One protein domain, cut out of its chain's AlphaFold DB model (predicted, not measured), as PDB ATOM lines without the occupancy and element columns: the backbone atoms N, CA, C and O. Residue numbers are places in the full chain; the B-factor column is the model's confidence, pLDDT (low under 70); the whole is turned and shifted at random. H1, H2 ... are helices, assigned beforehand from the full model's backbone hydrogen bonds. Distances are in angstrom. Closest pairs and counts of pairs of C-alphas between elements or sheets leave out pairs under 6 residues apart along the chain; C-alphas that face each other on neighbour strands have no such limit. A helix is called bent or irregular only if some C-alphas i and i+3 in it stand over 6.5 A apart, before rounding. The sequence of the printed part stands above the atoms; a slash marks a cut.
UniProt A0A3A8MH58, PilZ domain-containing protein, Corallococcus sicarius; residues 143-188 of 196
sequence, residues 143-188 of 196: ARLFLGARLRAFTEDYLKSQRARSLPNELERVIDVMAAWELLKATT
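What this domain is: This is residues 143 to 188 of the 196 residues of the protein "PilZ domain-containing protein" of Corallococcus sicarius (UniProt A0A3A8MH58). Two long helices, H1 and H3, stand about perpendicular, with the last part of H1 near the middle of H3, and the short helix H2 sits in the turn of chain that leads from the one to the other. Residues 143 to 150 of H1 stick out from this loosely joined body as an arm, with a kink where the arm meets the rest of H1. The printed part has 46 residues, with three named helices in the order H1, H2, H3 and no named strand, and its class is all helix. It is only just compact, close to loose, with a radius of gyration of the C-alphas of 10.9 A, and the C-alphas span 31 by 21 by 16 A.

Where its parts are: H1 comes first, residues 143 to 158, and measures 20.4 A from first to last C-alpha; it begins with C-alpha 143 at (101.048, 123.596, 123.894). It is irregular, with C-alphas 146 and 149 7.5 A apart, and it has a kink of 42 degrees near residue 150. H2, residues 162 to 165, is 5.2 A long, with C-alpha 162 at (74.625, 120.572, 112.314). H3, residues 170 to 187, is the longest helix at 25.6 A, and its last C-alpha, 187, is at (85.470, 110.306, 127.255).

How they stand to each other: H1 and H3 only just touch, with 3 pairs of C-alphas within 8 A. The closest C-alphas are those of Thr 155 and Val 177, 6.6 A apart; H1 touches H3 with residues 154 to 158 alone, and H3 touches H1 with residues 177 to 181 alone. Their lines stand at 73 degrees, about perpendicular, though the line of H1 is a rough one. H1 and H2 are close but not clearly touching: the closest C-alphas, those of Tyr 158 and Ala 164, are 6.9 A apart. H2 and H3 only just touch, with 3 pairs of C-alphas within 8 A, and H3 does so with residues 173 to 177 alone. The closest C-alphas there are those of Ala 164 and Arg 173, 6.0 A apart. In H3 every O i to N i+4 pair is within hydrogen-bond range, in H1 10 of 12 are, and H2 is too short for such a pair.

The domain as a whole: The two C-alphas farthest apart are those of Leu 145 and Pro 168, 31.1 A. Without residues 143 to 150, which stand free, the remaining 38 residues span 28 by 15 by 15 A. The links from H1 to H2 and from H2 to H3 are both tight, with 3 and 4 residues. The printed part has no cut. The mean pLDDT of the printed part is 88.4, and no printed residue is under 70.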
ATOM      1  N   ALA A 143     102.192 124.498 124.005       81.38
ATOM      2  CA  ALA A 143     101.048 123.596 123.894       81.38
ATOM      3  C   ALA A 143     100.590 123.431 122.432       81.38
ATOM      4  O   ALA A 143     100.289 122.319 121.988       81.38
ATOM      5  N   ARG A 144     100.592 124.520 121.652       81.12
ATOM      6  CA  ARG A 144     100.229 124.506 120.227       81.12
ATOM      7  C   ARG A 144     101.180 123.678 119.369       81.12
ATOM      8  O   ARG A 144     100.702 123.101 118.396       81.12
ATOM      9  N   LEU A 145     102.459 123.563 119.732       80.94
ATOM     10  CA  LEU A 145     103.409 122.688 119.038       80.94
ATOM     11  C   LEU A 145     102.904 121.242 118.979       80.94
ATOM     12  O   LEU A 145     103.004 120.580 117.952       80.94
ATOM     13  N   PHE A 146     102.323 120.765 120.080       77.75
ATOM     14  CA  PHE A 146     101.894 119.375 120.212       77.75
ATOM     15  C   PHE A 146     100.432 119.152 119.846       77.75
ATOM     16  O   PHE A 146     100.071 118.125 119.274       77.75
ATOM     17  N   LEU A 147      99.575 120.107 120.201       79.88
ATOM     18  CA  LEU A 147      98.133 119.987 120.033       79.88
ATOM     19  C   LEU A 147      97.632 120.616 118.737       79.88
ATOM     20  O   LEU A 147      96.518 120.312 118.326       79.88
ATOM     21  N   GLY A 148      98.415 121.470 118.075       80.69
ATOM     22  CA  GLY A 148      97.944 122.327 116.987       80.69
ATOM     23  C   GLY A 148      97.288 121.562 115.841       80.69
ATOM     24  O   GLY A 148      96.178 121.905 115.437       80.69
ATOM     25  N   ALA A 149      97.923 120.493 115.359       76.19
ATOM     26  CA  ALA A 149      97.368 119.670 114.284       76.19
ATOM     27  C   ALA A 149      96.090 118.927 114.716       76.19
ATOM     28  O   ALA A 149      95.110 118.909 113.973       76.19
ATOM     29  N   ARG A 150      96.069 118.366 115.936       81.06
ATOM     30  CA  ARG A 150      94.907 117.635 116.476       81.06
ATOM     31  C   ARG A 150      93.730 118.575 116.743       81.06
ATOM     32  O   ARG A 150      92.611 118.256 116.357       81.06
ATOM     33  N   LEU A 151      93.987 119.737 117.344       85.94
ATOM     34  CA  LEU A 151      92.994 120.786 117.577       85.94
ATOM     35  C   LEU A 151      92.428 121.308 116.261       85.94
ATOM     36  O   LEU A 151      91.216 121.466 116.154       85.94
ATOM     37  N   ARG A 152      93.278 121.539 115.252       85.88
ATOM     38  CA  ARG A 152      92.840 121.959 113.918       85.88
ATOM     39  C   ARG A 152      91.922 120.917 113.289       85.88
ATOM     40  O   ARG A 152      90.803 121.266 112.942       85.88
ATOM     41  N   ALA A 153      92.365 119.664 113.193       86.25
ATOM     42  CA  ALA A 153      91.575 118.590 112.593       86.25
ATOM     43  C   ALA A 153      90.232 118.404 113.317       86.25
ATOM     44  O   ALA A 153      89.178 118.394 112.686       86.25
ATOM     45  N   PHE A 154      90.261 118.360 114.654       90.25
ATOM     46  CA  PHE A 154      89.055 118.290 115.472       90.25
ATOM     47  C   PHE A 154      88.108 119.464 115.202       90.25
ATOM     48  O   PHE A 154      86.921 119.256 114.973       90.25
ATOM     49  N   THR A 155      88.629 120.692 115.215       91.75
ATOM     50  CA  THR A 155      87.821 121.902 115.022       91.75
ATOM     51  C   THR A 155      87.218 121.931 113.620       91.75
ATOM     52  O   THR A 155      86.025 122.180 113.470       91.75
ATOM     53  N   GLU A 156      88.011 121.630 112.589       92.31
ATOM     54  CA  GLU A 156      87.559 121.581 111.197       92.31
ATOM     55  C   GLU A 156      86.445 120.547 110.992       92.31
ATOM     56  O   GLU A 156      85.478 120.823 110.280       92.31
ATOM     57  N   ASP A 157      86.530 119.384 111.638       91.81
ATOM     58  CA  ASP A 157      85.480 118.368 111.572       91.81
ATOM     59  C   ASP A 157      84.248 118.737 112.403       91.81
ATOM     60  O   ASP A 157      83.119 118.617 111.919       91.81
ATOM     61  N   TYR A 158      84.436 119.262 113.614       91.62
ATOM     62  CA  TYR A 158      83.336 119.666 114.486       91.62
ATOM     63  C   TYR A 158      82.485 120.780 113.870       91.62
ATOM     64  O   TYR A 158      81.253 120.724 113.908       91.62
ATOM     65  N   LEU A 159      83.124 121.769 113.239       91.94
ATOM     66  CA  LEU A 159      82.441 122.891 112.590       91.94
ATOM     67  C   LEU A 159      81.580 122.462 111.386       91.94
ATOM     68  O   LEU A 159      80.698 123.210 110.956       91.94
ATOM     69  N   LYS A 160      81.766 121.247 110.850       92.38
ATOM     70  CA  LYS A 160      80.876 120.677 109.823       92.38
ATOM     71  C   LYS A 160      79.559 120.154 110.408       92.38
ATOM     72  O   LYS A 160      78.621 119.930 109.640       92.38
ATOM     73  N   SER A 161      79.468 119.960 111.725       91.94
ATOM     74  CA  SER A 161      78.278 119.419 112.386       91.94
ATOM     75  C   SER A 161      77.075 120.364 112.296       91.94
ATOM     76  O   SER A 161      77.210 121.589 112.251       91.94
ATOM     77  N   GLN A 162      75.868 119.791 112.300       90.12
ATOM     78  CA  GLN A 162      74.625 120.572 112.314       90.12
ATOM     79  C   GLN A 162      74.527 121.473 113.552       90.12
ATOM     80  O   GLN A 162      74.112 122.621 113.437       90.12
ATOM     81  N   ARG A 163      74.987 120.978 114.708       90.62
ATOM     82  CA  ARG A 163      75.020 121.722 115.971       90.62
ATOM     83  C   ARG A 163      75.875 122.985 115.868       90.62
ATOM     84  O   ARG A 163      75.383 124.070 116.146       90.62
ATOM     85  N   ALA A 164      77.118 122.862 115.400       89.31
ATOM     86  CA  ALA A 164      78.009 124.014 115.264       89.31
ATOM     87  C   ALA A 164      77.461 125.059 114.272       89.31
ATOM     88  O   ALA A 164      77.603 126.264 114.480       89.31
ATOM     89  N   ARG A 165      76.801 124.606 113.196       90.44
ATOM     90  CA  ARG A 165      76.206 125.482 112.173       90.44
ATOM     91  C   ARG A 165      74.961 126.225 112.648       90.44
ATOM     92  O   ARG A 165      74.692 127.304 112.130       90.44
ATOM     93  N   SER A 166      74.216 125.676 113.606       92.06
ATOM     94  CA  SER A 166      72.995 126.300 114.126       92.06
ATOM     95  C   SER A 166      73.250 127.369 115.193       92.06
ATOM     96  O   SER A 166      72.302 128.002 115.651       92.06
ATOM     97  N   LEU A 167      74.500 127.557 115.626       93.38
ATOM     98  CA  LEU A 167      74.839 128.516 116.675       93.38
ATOM     99  C   LEU A 167      74.787 129.969 116.172       93.38
ATOM    100  O   LEU A 167      75.193 130.252 115.039       93.38
ATOM    101  N   PRO A 168      74.323 130.906 117.021       89.88
ATOM    102  CA  PRO A 168      73.902 132.237 116.586       89.88
ATOM    103  C   PRO A 168      75.060 133.188 116.266       89.88
ATOM    104  O   PRO A 168      74.866 134.162 115.542       89.88
ATOM    105  N   ASN A 169      76.258 132.948 116.806       92.62
ATOM    106  CA  ASN A 169      77.419 133.812 116.600       92.62
ATOM    107  C   ASN A 169      78.743 133.036 116.737       92.62
ATOM    108  O   ASN A 169      78.762 131.848 117.054       92.62
ATOM    109  N   GLU A 170      79.858 133.708 116.445       92.88
ATOM    110  CA  GLU A 170      81.193 133.104 116.481       92.88
ATOM    111  C   GLU A 170      81.662 132.751 117.894       92.88
ATOM    112  O   GLU A 170      82.232 131.679 118.075       92.88
ATOM    113  N   LEU A 171      81.372 133.591 118.890       94.06
ATOM    114  CA  LEU A 171      81.745 133.325 120.279       94.06
ATOM    115  C   LEU A 171      81.103 132.025 120.784       94.06
ATOM    116  O   LEU A 171      81.803 131.165 121.307       94.06
ATOM    117  N   GLU A 172      79.805 131.841 120.548       93.06
ATOM    118  CA  GLU A 172      79.087 130.610 120.899       93.06
ATOM    119  C   GLU A 172      79.665 129.389 120.175       93.06
ATOM    120  O   GLU A 172      79.814 128.326 120.773       93.06
ATOM    121  N   ARG A 173      80.067 129.537 118.903       93.06
ATOM    122  CA  ARG A 173      80.744 128.460 118.160       93.06
ATOM    123  C   ARG A 173      82.087 128.086 118.777       93.06
ATOM    124  O   ARG A 173      82.383 126.900 118.877       93.06
ATOM    125  N   VAL A 174      82.888 129.067 119.193       94.19
ATOM    126  CA  VAL A 174      84.172 128.818 119.867       94.19
ATOM    127  C   VAL A 174      83.947 128.117 121.207       94.19
ATOM    128  O   VAL A 174      84.609 127.118 121.481       94.19
ATOM    129  N   ILE A 175      82.982 128.583 122.008       94.12
ATOM    130  CA  ILE A 175      82.637 127.970 123.297       94.12
ATOM    131  C   ILE A 175      82.186 126.514 123.108       94.12
ATOM    132  O   ILE A 175      82.673 125.632 123.816       94.12
ATOM    133  N   ASP A 176      81.311 126.231 122.139       94.12
ATOM    134  CA  ASP A 176      80.797 124.875 121.888       94.12
ATOM    135  C   ASP A 176      81.904 123.934 121.372       94.12
ATOM    136  O   ASP A 176      81.993 122.792 121.823       94.12
ATOM    137  N   VAL A 177      82.818 124.422 120.519       94.31
ATOM    138  CA  VAL A 177      84.021 123.673 120.095       94.31
ATOM    139  C   VAL A 177      84.908 123.338 121.295       94.31
ATOM    140  O   VAL A 177      85.334 122.191 121.436       94.31
ATOM    141  N   MET A 178      85.186 124.310 122.171       92.62
ATOM    142  CA  MET A 178      86.001 124.084 123.370       92.62
ATOM    143  C   MET A 178      85.338 123.071 124.310       92.62
ATOM    144  O   MET A 178      86.000 122.146 124.774       92.62
ATOM    145  N   ALA A 179      84.030 123.183 124.539       92.50
ATOM    146  CA  ALA A 179      83.284 122.235 125.363       92.50
ATOM    147  C   ALA A 179      83.297 120.818 124.766       92.50
ATOM    148  O   ALA A 179      83.510 119.839 125.482       92.50
ATOM    149  N   ALA A 180      83.120 120.697 123.449       92.06
ATOM    150  CA  ALA A 180      83.189 119.419 122.753       92.06
ATOM    151  C   ALA A 180      84.594 118.799 122.814       92.06
ATOM    152  O   ALA A 180      84.719 117.584 122.969       92.06
ATOM    153  N   TRP A 181      85.644 119.622 122.737       90.12
ATOM    154  CA  TRP A 181      87.027 119.179 122.903       90.12
ATOM    155  C   TRP A 181      87.286 118.628 124.309       90.12
ATOM    156  O   TRP A 181      87.826 117.531 124.456       90.12
ATOM    157  N   GLU A 182      86.865 119.350 125.350       88.75
ATOM    158  CA  GLU A 182      86.997 118.894 126.738       88.75
ATOM    159  C   GLU A 182      86.219 117.592 126.982       88.75
ATOM    160  O   GLU A 182      86.752 116.655 127.581       88.75
ATOM    161  N   LEU A 183      85.001 117.478 126.442       88.75
ATOM    162  CA  LEU A 183      84.203 116.254 126.526       88.75
ATOM    163  C   LEU A 183      84.875 115.072 125.815       88.75
ATOM    164  O   LEU A 183      84.877 113.959 126.346       88.75
ATOM    165  N   LEU A 184      85.473 115.295 124.641       85.44
ATOM    166  CA  LEU A 184      86.220 114.267 123.918       85.44
ATOM    167  C   LEU A 184      87.393 113.749 124.758       85.44
ATOM    168  O   LEU A 184      87.544 112.537 124.908       85.44
ATOM    169  N   LYS A 185      88.187 114.639 125.366       83.12
ATOM    170  CA  LYS A 185      89.283 114.234 126.264       83.12
ATOM    171  C   LYS A 185      88.765 113.429 127.461       83.12
ATOM    172  O   LYS A 185      89.329 112.389 127.807       83.12
ATOM    173  N   ALA A 186      87.661 113.873 128.064       81.25
ATOM    174  CA  ALA A 186      87.041 113.242 129.230       81.25
ATOM    175  C   ALA A 186      86.398 111.873 128.936       81.25
ATOM    176  O   ALA A 186      86.217 111.067 129.850       81.25
ATOM    177  N   THR A 187      86.100 111.570 127.674       82.25
ATOM    178  CA  THR A 187      85.470 110.306 127.255       82.25
ATOM    179  C   THR A 187      86.415 109.369 126.506       82.25
ATOM    180  O   THR A 187      86.099 108.192 126.365       82.25
ATOM    181  N   THR A 188      87.588 109.849 126.081       78.88
ATOM    182  CA  THR A 188      88.624 109.036 125.427       78.88
ATOM    183  C   THR A 188      89.545 108.396 126.476       78.88
ATOM    184  O   THR A 188      90.245 109.125 127.187       78.88
TER     185      THR A 188